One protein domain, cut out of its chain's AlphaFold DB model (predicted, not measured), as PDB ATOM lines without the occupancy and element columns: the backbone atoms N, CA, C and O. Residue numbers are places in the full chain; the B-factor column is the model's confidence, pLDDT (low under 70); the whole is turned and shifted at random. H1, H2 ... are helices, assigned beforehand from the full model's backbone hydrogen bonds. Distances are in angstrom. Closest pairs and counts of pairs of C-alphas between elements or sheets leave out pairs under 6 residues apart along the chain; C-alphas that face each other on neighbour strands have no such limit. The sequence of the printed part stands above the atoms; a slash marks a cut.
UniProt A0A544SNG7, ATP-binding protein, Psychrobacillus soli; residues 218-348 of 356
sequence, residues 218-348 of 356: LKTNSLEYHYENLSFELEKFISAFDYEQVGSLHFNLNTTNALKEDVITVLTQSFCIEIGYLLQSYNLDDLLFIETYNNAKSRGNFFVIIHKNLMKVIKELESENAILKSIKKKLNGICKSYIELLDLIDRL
ATOM      1  N   LEU A 218     -57.090  27.237  13.409       69.19
ATOM      2  CA  LEU A 218     -55.740  27.696  13.687       69.19
ATOM      3  C   LEU A 218     -54.903  27.471  12.437       69.19
ATOM      4  O   LEU A 218     -54.978  26.413  11.818       69.19
ATOM      5  N   LYS A 219     -54.107  28.474  12.081       69.38
ATOM      6  CA  LYS A 219     -53.105  28.371  11.030       69.38
ATOM      7  C   LYS A 219     -51.747  28.649  11.652       69.38
ATOM      8  O   LYS A 219     -51.583  29.646  12.354       69.38
ATOM      9  N   THR A 220     -50.798  27.757  11.411       63.84
ATOM     10  CA  THR A 220     -49.390  27.976  11.728       63.84
ATOM     11  C   THR A 220     -48.787  28.862  10.637       63.84
ATOM     12  O   THR A 220     -49.053  28.686   9.447       63.84
ATOM     13  N   ASN A 221     -48.013  29.864  11.047       66.00
ATOM     14  CA  ASN A 221     -47.243  30.699  10.130       66.00
ATOM     15  C   ASN A 221     -45.770  30.282  10.205       66.00
ATOM     16  O   ASN A 221     -45.296  29.890  11.271       66.00
ATOM     17  N   SER A 222     -45.060  30.399   9.080       65.94
ATOM     18  CA  SER A 222     -43.603  30.245   9.033       65.94
ATOM     19  C   SER A 222     -42.927  31.304   9.911       65.94
ATOM     20  O   SER A 222     -43.371  32.455   9.968       65.94
ATOM     21  N   LEU A 223     -41.845  30.916  10.588       71.50
ATOM     22  CA  LEU A 223     -41.034  31.803  11.425       71.50
ATOM     23  C   LEU A 223     -39.943  32.545  10.634       71.50
ATOM     24  O   LEU A 223     -39.076  33.162  11.247       71.50
ATOM     25  N   GLU A 224     -39.986  32.525   9.298       63.97
ATOM     26  CA  GLU A 224     -38.982  33.135   8.405       63.97
ATOM     27  C   GLU A 224     -38.591  34.581   8.756       63.97
ATOM     28  O   GLU A 224     -37.446  34.979   8.558       63.97
ATOM     29  N   TYR A 225     -39.502  35.368   9.335       63.59
ATOM     30  CA  TYR A 225     -39.242  36.761   9.719       63.59
ATOM     31  C   TYR A 225     -38.586  36.934  11.100       63.59
ATOM     32  O   TYR A 225     -38.273  38.054  11.493       63.59
ATOM     33  N   HIS A 226     -38.371  35.853  11.854       70.06
ATOM     34  CA  HIS A 226     -37.840  35.891  13.222       70.06
ATOM     35  C   HIS A 226     -36.355  35.522  13.329       70.06
ATOM     36  O   HIS A 226     -35.847  35.373  14.437       70.06
ATOM     37  N   TYR A 227     -35.646  35.403  12.205       77.50
ATOM     38  CA  TYR A 227     -34.203  35.138  12.184       77.50
ATOM     39  C   TYR A 227     -33.341  36.403  12.259       77.50
ATOM     40  O   TYR A 227     -32.117  36.319  12.184       77.50
ATOM     41  N   GLU A 228     -33.948  37.588  12.412       75.38
ATOM     42  CA  GLU A 228     -33.211  38.852  12.434       75.38
ATOM     43  C   GLU A 228     -32.094  38.811  13.488       75.38
ATOM     44  O   GLU A 228     -32.351  38.704  14.687       75.38
ATOM     45  N   ASN A 229     -30.849  38.955  13.029       82.25
ATOM     46  CA  ASN A 229     -29.614  38.935  13.821       82.25
ATOM     47  C   ASN A 229     -29.089  37.558  14.263       82.25
ATOM     48  O   ASN A 229     -28.067  37.540  14.943       82.25
ATOM     49  N   LEU A 230     -29.697  36.431  13.881       90.31
ATOM     50  CA  LEU A 230     -29.085  35.105  14.071       90.31
ATOM     51  C   LEU A 230     -28.053  34.800  12.973       90.31
ATOM     52  O   LEU A 230     -28.094  35.377  11.885       90.31
ATOM     53  N   SER A 231     -27.110  33.899  13.254       92.94
ATOM     54  CA  SER A 231     -26.179  33.400  12.238       92.94
ATOM     55  C   SER A 231     -26.902  32.610  11.142       92.94
ATOM     56  O   SER A 231     -27.885  31.905  11.387       92.94
ATOM     57  N   PHE A 232     -26.377  32.691   9.917       92.62
ATOM     58  CA  PHE A 232     -26.918  31.980   8.755       92.62
ATOM     59  C   PHE A 232     -26.926  30.458   8.963       92.62
ATOM     60  O   PHE A 232     -27.825  29.749   8.512       92.62
ATOM     61  N   GLU A 233     -25.919  29.927   9.653       95.31
ATOM     62  CA  GLU A 233     -25.831  28.511   9.977       95.31
ATOM     63  C   GLU A 233     -26.926  28.083  10.958       95.31
ATOM     64  O   GLU A 233     -27.483  26.995  10.790       95.31
ATOM     65  N   LEU A 234     -27.259  28.921  11.948       93.56
ATOM     66  CA  LEU A 234     -28.358  28.647  12.871       93.56
ATOM     67  C   LEU A 234     -29.711  28.759  12.169       93.56
ATOM     68  O   LEU A 234     -30.540  27.873  12.337       93.56
ATOM     69  N   GLU A 235     -29.913  29.768  11.324       92.81
ATOM     70  CA  GLU A 235     -31.105  29.877  10.474       92.81
ATOM     71  C   GLU A 235     -31.300  28.606   9.637       92.81
ATOM     72  O   GLU A 235     -32.345  27.960   9.701       92.81
ATOM     73  N   LYS A 236     -30.259  28.174   8.918       92.88
ATOM     74  CA  LYS A 236     -30.312  26.959   8.101       92.88
ATOM     75  C   LYS A 236     -30.580  25.702   8.932       92.88
ATOM     76  O   LYS A 236     -31.264  24.799   8.454       92.88
ATOM     77  N   PHE A 237     -30.021  25.621  10.139       93.50
ATOM     78  CA  PHE A 237     -30.297  24.531  11.070       93.50
ATOM     79  C   PHE A 237     -31.779  24.509  11.474       93.50
ATOM     80  O   PHE A 237     -32.392  23.447  11.470       93.50
ATOM     81  N   ILE A 238     -32.365  25.669  11.776       93.06
ATOM     82  CA  ILE A 238     -33.764  25.788  12.201       93.06
ATOM     83  C   ILE A 238     -34.724  25.448  11.051       93.06
ATOM     84  O   ILE A 238     -35.655  24.663  11.238       93.06
ATOM     85  N   SER A 239     -34.467  25.953   9.844       91.38
ATOM     86  CA  SER A 239     -35.293  25.671   8.660       91.38
ATOM     87  C   SER A 239     -35.214  24.210   8.195       91.38
ATOM     88  O   SER A 239     -36.036  23.761   7.402       91.38
ATOM     89  N   ALA A 240     -34.239  23.426   8.672       92.44
ATOM     90  CA  ALA A 240     -34.183  21.996   8.369       92.44
ATOM     91  C   ALA A 240     -35.334  21.211   9.024       92.44
ATOM     92  O   ALA A 240     -35.747  20.188   8.478       92.44
ATOM     93  N   PHE A 241     -35.890  21.707  10.140       92.25
ATOM     94  CA  PHE A 241     -37.001  21.049  10.834       92.25
ATOM     95  C   PHE A 241     -38.285  20.971   9.995       92.25
ATOM     96  O   PHE A 241     -39.065  20.047  10.204       92.25
ATOM     97  N   ASP A 242     -38.476  21.851   9.005       88.94
ATOM     98  CA  ASP A 242     -39.638  21.813   8.098       88.94
ATOM     99  C   ASP A 242     -39.694  20.534   7.245       88.94
ATOM    100  O   ASP A 242     -40.734  20.181   6.691       88.94
ATOM    101  N   TYR A 243     -38.566  19.829   7.125       88.81
ATOM    102  CA  TYR A 243     -38.426  18.620   6.314       88.81
ATOM    103  C   TYR A 243     -38.276  17.349   7.163       88.81
ATOM    104  O   TYR A 243     -37.959  16.281   6.629       88.81
ATOM    105  N   GLU A 244     -38.483  17.444   8.477       89.62
ATOM    106  CA  GLU A 244     -38.319  16.348   9.431       89.62
ATOM    107  C   GLU A 244     -39.649  15.967  10.098       89.62
ATOM    108  O   GLU A 244     -40.535  16.792  10.282       89.62
ATOM    109  N   GLN A 245     -39.771  14.706  10.529       90.50
ATOM    110  CA  GLN A 245     -40.848  14.286  11.438       90.50
ATOM    111  C   GLN A 245     -40.458  14.611  12.884       90.50
ATOM    112  O   GLN A 245     -40.141  13.711  13.675       90.50
ATOM    113  N   VAL A 246     -40.401  15.908  13.189       90.88
ATOM    114  CA  VAL A 246     -39.940  16.483  14.453       90.88
ATOM    115  C   VAL A 246     -40.553  15.798  15.677       90.88
ATOM    116  O   VAL A 246     -39.815  15.428  16.593       90.88
ATOM    117  N   GLY A 247     -41.868  15.566  15.703       87.50
ATOM    118  CA  GLY A 247     -42.550  14.924  16.828       87.50
ATOM    119  C   GLY A 247     -41.962  13.551  17.148       87.50
ATOM    120  O   GLY A 247     -41.563  13.268  18.286       87.50
ATOM    121  N   SER A 248     -41.821  12.718  16.120       89.50
ATOM    122  CA  SER A 248     -41.297  11.360  16.272       89.50
ATOM    123  C   SER A 248     -39.792  11.341  16.565       89.50
ATOM    124  O   SER A 248     -39.356  10.635  17.478       89.50
ATOM    125  N   LEU A 249     -38.999  12.149  15.851       90.06
ATOM    126  CA  LEU A 249     -37.535  12.129  15.894       90.06
ATOM    127  C   LEU A 249     -36.974  12.770  17.167       90.06
ATOM    128  O   LEU A 249     -36.031  12.244  17.763       90.06
ATOM    129  N   HIS A 250     -37.566  13.885  17.601       91.88
ATOM    130  CA  HIS A 250     -37.028  14.736  18.669       91.88
ATOM    131  C   HIS A 250     -37.769  14.586  20.000       91.88
ATOM    132  O   HIS A 250     -37.229  14.937  21.055       91.88
ATOM    133  N   PHE A 251     -38.982  14.020  19.989       91.31
ATOM    134  CA  PHE A 251     -39.817  13.899  21.189       91.31
ATOM    135  C   PHE A 251     -40.384  12.496  21.445       91.31
ATOM    136  O   PHE A 251     -40.919  12.266  22.529       91.31
ATOM    137  N   ASN A 252     -40.207  11.530  20.532       88.69
ATOM    138  CA  ASN A 252     -40.892  10.225  20.555       88.69
ATOM    139  C   ASN A 252     -42.427  10.352  20.607       88.69
ATOM    140  O   ASN A 252     -43.107   9.519  21.209       88.69
ATOM    141  N   LEU A 253     -42.966  11.406  19.996       87.06
ATOM    142  CA  LEU A 253     -44.396  11.619  19.835       87.06
ATOM    143  C   LEU A 253     -44.802  11.114  18.452       87.06
ATOM    144  O   LEU A 253     -44.476  11.720  17.439       87.06
ATOM    145  N   ASN A 254     -45.517   9.993  18.408       81.44
ATOM    146  CA  ASN A 254     -46.124   9.519  17.169       81.44
ATOM    147  C   ASN A 254     -47.492  10.184  17.019       81.44
ATOM    148  O   ASN A 254     -48.450   9.788  17.681       81.44
ATOM    149  N   THR A 255     -47.578  11.189  16.152       80.62
ATOM    150  CA  THR A 255     -48.843  11.800  15.741       80.62
ATOM    151  C   THR A 255     -49.135  11.444  14.287       80.62
ATOM    152  O   THR A 255     -48.248  11.486  13.442       80.62
ATOM    153  N   THR A 256     -50.376  11.062  13.992       81.12
ATOM    154  CA  THR A 256     -50.872  10.964  12.608       81.12
ATOM    155  C   THR A 256     -51.507  12.270  12.136       81.12
ATOM    156  O   THR A 256     -51.899  12.354  10.983       81.12
ATOM    157  N   ASN A 257     -51.637  13.254  13.031       86.31
ATOM    158  CA  ASN A 257     -52.200  14.571  12.761       86.31
ATOM    159  C   ASN A 257     -51.068  15.524  12.332       86.31
ATOM    160  O   ASN A 257     -50.174  15.811  13.134       86.31
ATOM    161  N   ALA A 258     -51.115  15.969  11.079       87.19
ATOM    162  CA  ALA A 258     -50.214  16.910  10.431       87.19
ATOM    163  C   ALA A 258     -50.224  18.285  11.106       87.19
ATOM    164  O   ALA A 258     -49.154  18.822  11.357       87.19
ATOM    165  N   LEU A 259     -51.381  18.823  11.517       85.00
ATOM    166  CA  LEU A 259     -51.408  20.100  12.252       85.00
ATOM    167  C   LEU A 259     -50.649  19.996  13.585       85.00
ATOM    168  O   LEU A 259     -49.927  20.912  13.972       85.00
ATOM    169  N   LYS A 260     -50.802  18.880  14.304       88.19
ATOM    170  CA  LYS A 260     -50.062  18.625  15.546       88.19
ATOM    171  C   LYS A 260     -48.559  18.565  15.273       88.19
ATOM    172  O   LYS A 260     -47.794  19.119  16.057       88.19
ATOM    173  N   GLU A 261     -48.156  17.935  14.172       90.62
ATOM    174  CA  GLU A 261     -46.759  17.896  13.739       90.62
ATOM    175  C   GLU A 261     -46.231  19.298  13.403       90.62
ATOM    176  O   GLU A 261     -45.213  19.705  13.956       90.62
ATOM    177  N   ASP A 262     -46.970  20.088  12.621       89.25
ATOM    178  CA  ASP A 262     -46.609  21.463  12.257       89.25
ATOM    179  C   ASP A 262     -46.436  22.355  13.493       89.25
ATOM    180  O   ASP A 262     -45.481  23.126  13.595       89.25
ATOM    181  N   VAL A 263     -47.336  22.242  14.476       89.25
ATOM    182  CA  VAL A 263     -47.222  22.996  15.732       89.25
ATOM    183  C   VAL A 263     -45.979  22.563  16.519       89.25
ATOM    184  O   VAL A 263     -45.291  23.414  17.083       89.25
ATOM    185  N   ILE A 264     -45.661  21.264  16.561       92.12
ATOM    186  CA  ILE A 264     -44.443  20.763  17.219       92.12
ATOM    187  C   ILE A 264     -43.186  21.284  16.504       92.12
ATOM    188  O   ILE A 264     -42.228  21.688  17.174       92.12
ATOM    189  N   THR A 265     -43.194  21.337  15.173       92.75
ATOM    190  CA  THR A 265     -42.123  21.924  14.356       92.75
ATOM    191  C   THR A 265     -41.927  23.400  14.689       92.75
ATOM    192  O   THR A 265     -40.835  23.786  15.112       92.75
ATOM    193  N   VAL A 266     -42.991  24.209  14.643       91.44
ATOM    194  CA  VAL A 266     -42.940  25.647  14.974       91.44
ATOM    195  C   VAL A 266     -42.482  25.885  16.415       91.44
ATOM    196  O   VAL A 266     -41.696  26.800  16.675       91.44
ATOM    197  N   LEU A 267     -42.914  25.055  17.371       92.88
ATOM    198  CA  LEU A 267     -42.426  25.127  18.750       92.88
ATOM    199  C   LEU A 267     -40.932  24.837  18.852       92.88
ATOM    200  O   LEU A 267     -40.221  25.506  19.601       92.88
ATOM    201  N   THR A 268     -40.453  23.837  18.118       94.31
ATOM    202  CA  THR A 268     -39.037  23.460  18.121       94.31
ATOM    203  C   THR A 268     -38.187  24.581  17.537       94.31
ATOM    204  O   THR A 268     -37.199  24.990  18.150       94.31
ATOM    205  N   GLN A 269     -38.616  25.147  16.413       93.88
ATOM    206  CA  GLN A 269     -37.966  26.292  15.786       93.88
ATOM    207  C   GLN A 269     -37.952  27.520  16.708       93.88
ATOM    208  O   GLN A 269     -36.888  28.082  16.959       93.88
ATOM    209  N   SER A 270     -39.098  27.875  17.304       93.69
ATOM    210  CA  SER A 270     -39.212  28.992  18.259       93.69
ATOM    211  C   SER A 270     -38.278  28.818  19.458       93.69
ATOM    212  O   SER A 270     -37.596  29.762  19.858       93.69
ATOM    213  N   PHE A 271     -38.176  27.594  19.989       95.69
ATOM    214  CA  PHE A 271     -37.232  27.276  21.055       95.69
ATOM    215  C   PHE A 271     -35.790  27.566  20.625       95.69
ATOM    216  O   PHE A 271     -35.058  28.222  21.361       95.69
ATOM    217  N   CYS A 272     -35.379  27.120  19.435       95.19
ATOM    218  CA  CYS A 272     -34.024  27.352  18.926       95.19
ATOM    219  C   CYS A 272     -33.718  28.849  18.782       95.19
ATOM    220  O   CYS A 272     -32.664  29.296  19.232       95.19
ATOM    221  N   ILE A 273     -34.660  29.621  18.227       94.00
ATOM    222  CA  ILE A 273     -34.553  31.080  18.076       94.00
ATOM    223  C   ILE A 273     -34.364  31.749  19.444       94.00
ATOM    224  O   ILE A 273     -33.440  32.542  19.636       94.00
ATOM    225  N   GLU A 274     -35.192  31.398  20.431       95.00
ATOM    226  CA  GLU A 274     -35.127  31.997  21.765       95.00
ATOM    227  C   GLU A 274     -33.822  31.649  22.497       95.00
ATOM    228  O   GLU A 274     -33.268  32.489  23.213       95.00
ATOM    229  N   ILE A 275     -33.278  30.443  22.284       95.75
ATOM    230  CA  ILE A 275     -31.946  30.092  22.787       95.75
ATOM    231  C   ILE A 275     -30.846  30.869  22.057       95.75
ATOM    232  O   ILE A 275     -29.937  31.363  22.725       95.75
ATOM    233  N   GLY A 276     -30.927  31.024  20.734       95.00
ATOM    234  CA  GLY A 276     -29.992  31.846  19.959       95.00
ATOM    235  C   GLY A 276     -29.912  33.272  20.507       95.00
ATOM    236  O   GLY A 276     -28.840  33.736  20.900       95.00
ATOM    237  N   TYR A 277     -31.061  33.928  20.689       95.19
ATOM    238  CA  TYR A 277     -31.116  35.263  21.292       95.19
ATOM    239  C   TYR A 277     -30.672  35.295  22.753       95.19
ATOM    240  O   TYR A 277     -30.046  36.266  23.191       95.19
ATOM    241  N   LEU A 278     -30.952  34.242  23.528       95.50
ATOM    242  CA  LEU A 278     -30.425  34.131  24.881       95.50
ATOM    243  C   LEU A 278     -28.893  34.163  24.857       95.50
ATOM    244  O   LEU A 278     -28.320  34.942  25.615       95.50
ATOM    245  N   LEU A 279     -28.247  33.367  24.005       94.38
ATOM    246  CA  LEU A 279     -26.786  33.305  23.883       94.38
ATOM    247  C   LEU A 279     -26.204  34.665  23.489       94.38
ATOM    248  O   LEU A 279     -25.361  35.205  24.212       94.38
ATOM    249  N   GLN A 280     -26.745  35.280  22.438       93.75
ATOM    250  CA  GLN A 280     -26.318  36.600  21.978       93.75
ATOM    251  C   GLN A 280     -26.473  37.681  23.059       93.75
ATOM    252  O   GLN A 280     -25.596  38.528  23.217       93.75
ATOM    253  N   SER A 281     -27.532  37.622  23.881       93.69
ATOM    254  CA  SER A 281     -27.745  38.583  24.980       93.69
ATOM    255  C   SER A 281     -26.662  38.551  26.071       93.69
ATOM    256  O   SER A 281     -26.586  39.476  26.881       93.69
ATOM    257  N   TYR A 282     -25.827  37.506  26.096       92.88
ATOM    258  CA  TYR A 282     -24.654  37.381  26.966       92.88
ATOM    259  C   TYR A 282     -23.332  37.361  26.179       92.88
ATOM    260  O   TYR A 282     -22.318  36.935  26.724       92.88
ATOM    261  N   ASN A 283     -23.320  37.843  24.930       91.25
ATOM    262  CA  ASN A 283     -22.159  37.844  24.028       91.25
ATOM    263  C   ASN A 283     -21.572  36.447  23.758       91.25
ATOM    264  O   ASN A 283     -20.369  36.310  23.531       91.25
ATOM    265  N   LEU A 284     -22.407  35.409  23.802       92.19
ATOM    266  CA  LEU A 284     -22.033  34.058  23.402       92.19
ATOM    267  C   LEU A 284     -22.415  33.832  21.936       92.19
ATOM    268  O   LEU A 284     -23.436  34.343  21.478       92.19
ATOM    269  N   ASP A 285     -21.597  33.054  21.231       93.06
ATOM    270  CA  ASP A 285     -21.858  32.652  19.847       93.06
ATOM    271  C   ASP A 285     -23.121  31.775  19.783       93.06
ATOM    272  O   ASP A 285     -23.257  30.812  20.541       93.06
ATOM    273  N   ASP A 286     -24.061  32.099  18.898       92.56
ATOM    274  CA  ASP A 286     -25.297  31.330  18.746       92.56
ATOM    275  C   ASP A 286     -25.046  29.945  18.118       92.56
ATOM    276  O   ASP A 286     -25.806  29.005  18.374       92.56
ATOM    277  N   LEU A 287     -23.905  29.756  17.443       93.94
ATOM    278  CA  LEU A 287     -23.434  28.466  16.940       93.94
ATOM    279  C   LEU A 287     -23.147  27.454  18.057       93.94
ATOM    280  O   LEU A 287     -23.166  26.243  17.808       93.94
ATOM    281  N   LEU A 288     -22.974  27.913  19.305       92.62
ATOM    282  CA  LEU A 288     -22.902  27.033  20.479       92.62
ATOM    283  C   LEU A 288     -24.151  26.162  20.610       92.62
ATOM    284  O   LEU A 288     -24.073  25.060  21.158       92.62
ATOM    285  N   PHE A 289     -25.297  26.622  20.102       93.81
ATOM    286  CA  PHE A 289     -26.505  25.812  20.028       93.81
ATOM    287  C   PHE A 289     -26.299  24.572  19.149       93.81
ATOM    288  O   PHE A 289     -26.568  23.450  19.583       93.81
ATOM    289  N   ILE A 290     -25.777  24.761  17.934       93.00
ATOM    290  CA  ILE A 290     -25.553  23.685  16.962       93.00
ATOM    291  C   ILE A 290     -24.507  22.705  17.501       93.00
ATOM    292  O   ILE A 290     -24.698  21.489  17.450       93.00
ATOM    293  N   GLU A 291     -23.418  23.221  18.075       90.50
ATOM    294  CA  GLU A 291     -22.401  22.392  18.723       90.50
ATOM    295  C   GLU A 291     -23.000  21.573  19.875       90.50
ATOM    296  O   GLU A 291     -22.752  20.368  19.992       90.50
ATOM    297  N   THR A 292     -23.835  22.204  20.702       91.25
ATOM    298  CA  THR A 292     -24.537  21.544  21.806       91.25
ATOM    299  C   THR A 292     -25.414  20.400  21.311       91.25
ATOM    300  O   THR A 292     -25.399  19.319  21.906       91.25
ATOM    301  N   TYR A 293     -26.172  20.627  20.237       91.62
ATOM    302  CA  TYR A 293     -27.031  19.618  19.632       91.62
ATOM    303  C   TYR A 293     -26.214  18.441  19.083       91.62
ATOM    304  O   TYR A 293     -26.472  17.294  19.443       91.62
ATOM    305  N   ASN A 294     -25.167  18.713  18.302       89.56
ATOM    306  CA  ASN A 294     -24.324  17.677  17.696       89.56
ATOM    307  C   ASN A 294     -23.566  16.832  18.736       89.56
ATOM    308  O   ASN A 294     -23.348  15.637  18.535       89.56
ATOM    309  N   ASN A 295     -23.181  17.435  19.863       86.19
ATOM    310  CA  ASN A 295     -22.478  16.753  20.952       86.19
ATOM    311  C   ASN A 295     -23.411  15.991  21.906       86.19
ATOM    312  O   ASN A 295     -22.948  15.236  22.774       86.19
ATOM    313  N   ALA A 296     -24.725  16.177  21.784       84.81
ATOM    314  CA  ALA A 296     -25.680  15.481  22.616       84.81
ATOM    315  C   ALA A 296     -25.735  13.986  22.263       84.81
ATOM    316  O   ALA A 296     -25.995  13.588  21.130       84.81
ATOM    317  N   LYS A 297     -25.558  13.116  23.264       72.12
ATOM    318  CA  LYS A 297     -25.832  11.682  23.090       72.12
ATOM    319  C   LYS A 297     -27.343  11.489  22.932       72.12
ATOM    320  O   LYS A 297     -28.090  11.744  23.877       72.12
ATOM    321  N   SER A 298     -27.769  11.057  21.748       64.56
ATOM    322  CA  SER A 298     -29.169  10.947  21.338       64.56
ATOM    323  C   SER A 298     -29.953   9.958  22.205       64.56
ATOM    324  O   SER A 298     -29.646   8.765  22.235       64.56
ATOM    325  N   ARG A 299     -30.940  10.484  22.946       66.75
ATOM    326  CA  ARG A 299     -32.154   9.820  23.468       66.75
ATOM    327  C   ARG A 299     -32.895  10.778  24.406       66.75
ATOM    328  O   ARG A 299     -32.334  11.193  25.421       66.75
ATOM    329  N   GLY A 300     -34.163  11.059  24.112       76.44
ATOM    330  CA  GLY A 300     -35.068  11.809  24.993       76.44
ATOM    331  C   GLY A 300     -35.655  13.062  24.346       76.44
ATOM    332  O   GLY A 300     -35.471  13.290  23.161       76.44
ATOM    333  N   ASN A 301     -36.368  13.853  25.148       89.94
ATOM    334  CA  ASN A 301     -36.991  15.110  24.736       89.94
ATOM    335  C   ASN A 301     -35.922  16.151  24.353       89.94
ATOM    336  O   ASN A 301     -35.053  16.471  25.171       89.94
ATOM    337  N   PHE A 302     -36.007  16.686  23.134       93.44
ATOM    338  CA  PHE A 302     -35.061  17.656  22.579       93.44
ATOM    339  C   PHE A 302     -34.800  18.864  23.488       93.44
ATOM    340  O   PHE A 302     -33.638  19.183  23.744       93.44
ATOM    341  N   PHE A 303     -35.831  19.472  24.084       94.75
ATOM    342  CA  PHE A 303     -35.660  20.620  24.986       94.75
ATOM    343  C   PHE A 303     -34.806  20.263  26.207       94.75
ATOM    344  O   PHE A 303     -33.908  21.012  26.598       94.75
ATOM    345  N   VAL A 304     -35.029  19.079  26.787       92.69
ATOM    346  CA  VAL A 304     -34.257  18.577  27.936       92.69
ATOM    347  C   VAL A 304     -32.809  18.279  27.543       92.69
ATOM    348  O   VAL A 304     -31.880  18.551  28.312       92.69
ATOM    349  N   ILE A 305     -32.607  17.719  26.348       92.38
ATOM    350  CA  ILE A 305     -31.283  17.410  25.810       92.38
ATOM    351  C   ILE A 305     -30.475  18.694  25.615       92.38
ATOM    352  O   ILE A 305     -29.350  18.782  26.121       92.38
ATOM    353  N   ILE A 306     -31.044  19.685  24.927       94.12
ATOM    354  CA  ILE A 306     -30.386  20.970  24.690       94.12
ATOM    355  C   ILE A 306     -30.092  21.660  26.017       94.12
ATOM    356  O   ILE A 306     -28.946  22.021  26.262       94.12
ATOM    357  N   HIS A 307     -31.074  21.758  26.919       93.75
ATOM    358  CA  HIS A 307     -30.893  22.363  28.242       93.75
ATOM    359  C   HIS A 307     -29.661  21.821  28.970       93.75
ATOM    360  O   HIS A 307     -28.785  22.572  29.409       93.75
ATOM    361  N   LYS A 308     -29.584  20.491  29.086       91.25
ATOM    362  CA  LYS A 308     -28.546  19.815  29.861       91.25
ATOM    363  C   LYS A 308     -27.165  20.004  29.244       91.25
ATOM    364  O   LYS A 308     -26.206  20.243  29.982       91.25
ATOM    365  N   ASN A 309     -27.057  19.854  27.925       91.44
ATOM    366  CA  ASN A 309     -25.777  19.950  27.233       91.44
ATOM    367  C   ASN A 309     -25.317  21.406  27.122       91.44
ATOM    368  O   ASN A 309     -24.158  21.680  27.418       91.44
ATOM    369  N   LEU A 310     -26.224  22.349  26.854       92.56
ATOM    370  CA  LEU A 310     -25.887  23.768  26.770       92.56
ATOM    371  C   LEU A 310     -25.364  24.280  28.112       92.56
ATOM    372  O   LEU A 310     -24.330  24.933  28.181       92.56
ATOM    373  N   MET A 311     -26.009  23.894  29.220       91.12
ATOM    374  CA  MET A 311     -25.519  24.231  30.559       91.12
ATOM    375  C   MET A 311     -24.151  23.630  30.883       91.12
ATOM    376  O   MET A 311     -23.479  24.128  31.786       91.12
ATOM    377  N   LYS A 312     -23.763  22.533  30.230       90.12
ATOM    378  CA  LYS A 312     -22.428  21.953  30.380       90.12
ATOM    379  C   LYS A 312     -21.412  22.780  29.591       90.12
ATOM    380  O   LYS A 312     -20.434  23.211  30.188       90.12
ATOM    381  N   VAL A 313     -21.698  23.058  28.320       88.50
ATOM    382  CA  VAL A 313     -20.837  23.853  27.429       88.50
ATOM    383  C   VAL A 313     -20.607  25.258  27.994       88.50
ATOM    384  O   VAL A 313     -19.471  25.690  28.150       88.50
ATOM    385  N   ILE A 314     -21.665  25.943  28.439       88.12
ATOM    386  CA  ILE A 314     -21.552  27.296  29.006       88.12
ATOM    387  C   ILE A 314     -20.718  27.312  30.294       88.12
ATOM    388  O   ILE A 314     -20.002  28.273  30.535       88.12
ATOM    389  N   LYS A 315     -20.753  26.256  31.119       88.81
ATOM    390  CA  LYS A 315     -19.888  26.168  32.314       88.81
ATOM    391  C   LYS A 315     -18.408  26.013  31.984       88.81
ATOM    392  O   LYS A 315     -17.580  26.332  32.829       88.81
ATOM    393  N   GLU A 316     -18.092  25.445  30.827       87.12
ATOM    394  CA  GLU A 316     -16.714  25.258  30.373       87.12
ATOM    395  C   GLU A 316     -16.156  26.557  29.769       87.12
ATOM    396  O   GLU A 316     -14.965  26.822  29.903       87.12
ATOM    397  N   LEU A 317     -17.022  27.385  29.171       82.75
ATOM    398  CA  LEU A 317     -16.660  28.661  28.548       82.75
ATOM    399  C   LEU A 317     -16.693  29.850  29.514       82.75
ATOM    400  O   LEU A 317     -15.832  30.722  29.440       82.75
ATOM    401  N   GLU A 318     -17.674  29.890  30.419       79.50
ATOM    402  CA  GLU A 318     -17.929  31.042  31.278       79.50
ATOM    403  C   GLU A 318     -17.530  30.758  32.729       79.50
ATOM    404  O   GLU A 318     -18.123  29.925  33.422       79.50
ATOM    405  N   SER A 319     -16.522  31.491  33.200       73.12
ATOM    406  CA  SER A 319     -15.996  31.359  34.563       73.12
ATOM    407  C   SER A 319     -16.711  32.269  35.567       73.12
ATOM    408  O   SER A 319     -16.643  32.038  36.782       73.12
ATOM    409  N   GLU A 320     -17.452  33.278  35.091       82.38
ATOM    410  CA  GLU A 320     -18.193  34.186  35.954       82.38
ATOM    411  C   GLU A 320     -19.488  33.559  36.488       82.38
ATOM    412  O   GLU A 320     -20.526  33.462  35.824       82.38
ATOM    413  N   ASN A 321     -19.471  33.216  37.779       82.50
ATOM    414  CA  ASN A 321     -20.615  32.625  38.482       82.50
ATOM    415  C   ASN A 321     -21.922  33.441  38.371       82.50
ATOM    416  O   ASN A 321     -23.013  32.866  38.439       82.50
ATOM    417  N   ALA A 322     -21.840  34.769  38.234       86.44
ATOM    418  CA  ALA A 322     -23.012  35.637  38.128       86.44
ATOM    419  C   ALA A 322     -23.722  35.492  36.770       86.44
ATOM    420  O   ALA A 322     -24.944  35.301  36.739       86.44
ATOM    421  N   ILE A 323     -22.959  35.510  35.672       87.00
ATOM    422  CA  ILE A 323     -23.458  35.316  34.305       87.00
ATOM    423  C   ILE A 323     -24.058  33.916  34.177       87.00
ATOM    424  O   ILE A 323     -25.222  33.773  33.798       87.00
ATOM    425  N   LEU A 324     -23.331  32.894  34.640       90.19
ATOM    426  CA  LEU A 324     -23.784  31.505  34.613       90.19
ATOM    427  C   LEU A 324     -25.127  31.306  35.334       90.19
ATOM    428  O   LEU A 324     -26.017  30.598  34.857       90.19
ATOM    429  N   LYS A 325     -25.302  31.945  36.498       91.38
ATOM    430  CA  LYS A 325     -26.553  31.888  37.267       91.38
ATOM    431  C   LYS A 325     -27.705  32.573  36.528       91.38
ATOM    432  O   LYS A 325     -28.837  32.090  36.598       91.38
ATOM    433  N   SER A 326     -27.420  33.675  35.836       92.88
ATOM    434  CA  SER A 326     -28.388  34.446  35.052       92.88
ATOM    435  C   SER A 326     -28.879  33.655  33.836       92.88
ATOM    436  O   SER A 326     -30.085  33.431  33.702       92.88
ATOM    437  N   ILE A 327     -27.946  33.122  33.037       93.62
ATOM    438  CA  ILE A 327     -28.238  32.249  31.891       93.62
ATOM    439  C   ILE A 327     -29.038  31.033  32.350       93.62
ATOM    440  O   ILE A 327     -30.117  30.775  31.824       93.62
ATOM    441  N   LYS A 328     -28.576  30.328  33.394       94.00
ATOM    442  CA  LYS A 328     -29.270  29.148  33.927       94.00
ATOM    443  C   LYS A 328     -30.714  29.453  34.318       94.00
ATOM    444  O   LYS A 328     -31.600  28.646  34.058       94.00
ATOM    445  N   LYS A 329     -30.964  30.598  34.963       95.62
ATOM    446  CA  LYS A 329     -32.317  30.999  35.364       95.62
ATOM    447  C   LYS A 329     -33.217  31.207  34.143       95.62
ATOM    448  O   LYS A 329     -34.333  30.695  34.152       95.62
ATOM    449  N   LYS A 330     -32.741  31.929  33.123       96.31
ATOM    450  CA  LYS A 330     -33.501  32.170  31.886       96.31
ATOM    451  C   LYS A 330     -33.731  30.871  31.115       96.31
ATOM    452  O   LYS A 330     -34.876  30.544  30.841       96.31
ATOM    453  N   LEU A 331     -32.682  30.082  30.891       95.19
ATOM    454  CA  LEU A 331     -32.754  28.802  30.186       95.19
ATOM    455  C   LEU A 331     -33.710  27.808  30.866       95.19
ATOM    456  O   LEU A 331     -34.486  27.140  30.189       95.19
ATOM    457  N   ASN A 332     -33.703  27.737  32.205       95.38
ATOM    458  CA  ASN A 332     -34.688  26.957  32.962       95.38
ATOM    459  C   ASN A 332     -36.124  27.431  32.697       95.38
ATOM    460  O   ASN A 332     -37.021  26.599  32.602       95.38
ATOM    461  N   GLY A 333     -36.338  28.749  32.634       96.12
ATOM    462  CA  GLY A 333     -37.638  29.345  32.335       96.12
ATOM    463  C   GLY A 333     -38.121  28.966  30.939       96.12
ATOM    464  O   GLY A 333     -39.207  28.414  30.823       96.12
ATOM    465  N   ILE A 334     -37.273  29.168  29.926       96.44
ATOM    466  CA  ILE A 334     -37.552  28.807  28.529       96.44
ATOM    467  C   ILE A 334     -37.907  27.321  28.444       96.44
ATOM    468  O   ILE A 334     -39.019  26.965  28.078       96.44
ATOM    469  N   CYS A 335     -37.011  26.432  28.884       95.12
ATOM    470  CA  CYS A 335     -37.237  24.990  28.766       95.12
ATOM    471  C   CYS A 335     -38.502  24.526  29.492       95.12
ATOM    472  O   CYS A 335     -39.213  23.668  28.982       95.12
ATOM    473  N   LYS A 336     -38.806  25.101  30.663       96.12
ATOM    474  CA  LYS A 336     -40.044  24.793  31.382       96.12
ATOM    475  C   LYS A 336     -41.275  25.166  30.547       96.12
ATOM    476  O   LYS A 336     -42.149  24.321  30.394       96.12
ATOM    477  N   SER A 337     -41.318  26.378  29.992       95.31
ATOM    478  CA  SER A 337     -42.447  26.844  29.179       95.31
ATOM    479  C   SER A 337     -42.682  25.965  27.947       95.31
ATOM    480  O   SER A 337     -43.816  25.576  27.690       95.31
ATOM    481  N   TYR A 338     -41.628  25.593  27.214       96.00
ATOM    482  CA  TYR A 338     -41.775  24.759  26.011       96.00
ATOM    483  C   TYR A 338     -42.158  23.312  26.326       96.00
ATOM    484  O   TYR A 338     -42.923  22.713  25.574       96.00
ATOM    485  N   ILE A 339     -41.691  22.752  27.447       94.81
ATOM    486  CA  ILE A 339     -42.149  21.432  27.908       94.81
ATOM    487  C   ILE A 339     -43.636  21.486  28.282       94.81
ATOM    488  O   ILE A 339     -44.389  20.612  27.871       94.81
ATOM    489  N   GLU A 340     -44.074  22.521  29.007       94.75
ATOM    490  CA  GLU A 340     -45.492  22.699  29.354       94.75
ATOM    491  C   GLU A 340     -46.373  22.858  28.104       94.75
ATOM    492  O   GLU A 340     -47.446  22.261  28.033       94.75
ATOM    493  N   LEU A 341     -45.913  23.610  27.096       92.94
ATOM    494  CA  LEU A 341     -46.614  23.752  25.815       92.94
ATOM    495  C   LEU A 341     -46.685  22.431  25.044       92.94
ATOM    496  O   LEU A 341     -47.755  22.078  24.549       92.94
ATOM    497  N   LEU A 342     -45.582  21.683  24.977       93.06
ATOM    498  CA  LEU A 342     -45.547  20.376  24.321       93.06
ATOM    499  C   LEU A 342     -46.500  19.383  25.000       93.06
ATOM    500  O   LEU A 342     -47.265  18.707  24.316       93.06
ATOM    501  N   ASP A 343     -46.510  19.344  26.334       91.62
ATOM    502  CA  ASP A 343     -47.425  18.504  27.114       91.62
ATOM    503  C   ASP A 343     -48.896  18.886  26.882       91.62
ATOM    504  O   ASP A 343     -49.774  18.020  26.886       91.62
ATOM    505  N   LEU A 344     -49.191  20.179  26.699       89.81
ATOM    506  CA  LEU A 344     -50.535  20.649  26.360       89.81
ATOM    507  C   LEU A 344     -50.939  20.196  24.959       89.81
ATOM    508  O   LEU A 344     -52.020  19.631  24.807       89.81
ATOM    509  N   ILE A 345     -50.073  20.384  23.962       87.50
ATOM    510  CA  ILE A 345     -50.319  19.937  22.583       87.50
ATOM    511  C   ILE A 345     -50.513  18.432  22.523       87.50
ATOM    512  O   ILE A 345     -51.374  17.957  21.783       87.50
ATOM    513  N   ASP A 346     -49.768  17.673  23.325       84.88
ATOM    514  CA  ASP A 346     -49.931  16.229  23.334       84.88
ATOM    515  C   ASP A 346     -51.333  15.801  23.793       84.88
ATOM    516  O   ASP A 346     -51.923  14.875  23.233       84.88
ATOM    517  N   ARG A 347     -51.902  16.542  24.751       85.81
ATOM    518  CA  ARG A 347     -53.234  16.303  25.325       85.81
ATOM    519  C   ARG A 347     -54.381  16.910  24.521       85.81
ATOM    520  O   ARG A 347     -55.533  16.561  24.783       85.81
ATOM    521  N   LEU A 348     -54.106  17.843  23.609       81.06
ATOM    522  CA  LEU A 348     -55.145  18.488  22.814       81.06
ATOM    523  C   LEU A 348     -55.751  17.492  21.821       81.06
ATOM    524  O   LEU A 348     -55.056  16.840  21.045       81.06
TER     525      LEU A 348
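What this domain is: This is residues 218 to 348 of the 356 residues of the protein "ATP-binding protein" of Psychrobacillus soli (UniProt A0A544SNG7). Three long helices, H3, H5 and H6, run side by side as a bundle; H1 packs along H3, while short H2 crosses H3 and short H4 crosses H5. The printed part has 131 residues with six named helices, H1 to H6, and no named strand: all helix. It is compact, with radius of gyration of the C-alphas 14.6 A and spans of 46 by 27 by 24 A.

Where its parts are: After residues 218 to 231, H1 runs from 232, C-alpha at (-26.918, 31.980, 8.755), to 243. H2 is 246 to 251, H3 258 to 280, 33.0 A, H4 288 to 295, H5 302 to 317, 22.3 A, and H6 321 to 347, 38.8 A, ending at C-alpha (-53.234, 16.303, 25.325).

How they stand to each other: The hub, H3, touches four helices, among them H1, closest C-alphas Ile 238 and Gln 269, 5.5 A, and H6, Lys 260 and Ile 345, 7.2 A, opposite ways at a shallow tilt of 6 degrees. H5 and H6 form a hairpin, closest C-alphas Phe 303 and Cys 335, 6.0 A. Every O i to N i+4 pair is within hydrogen-bond range in H2, H3, H4 and H6; 5 of 8 are in H1, 11 of 12 in H5.

The domain as a whole: The printed part has no cut and no long link. The model's pLDDT is under 70 at residues 218 to 222, 224 to 225 and 298 to 299.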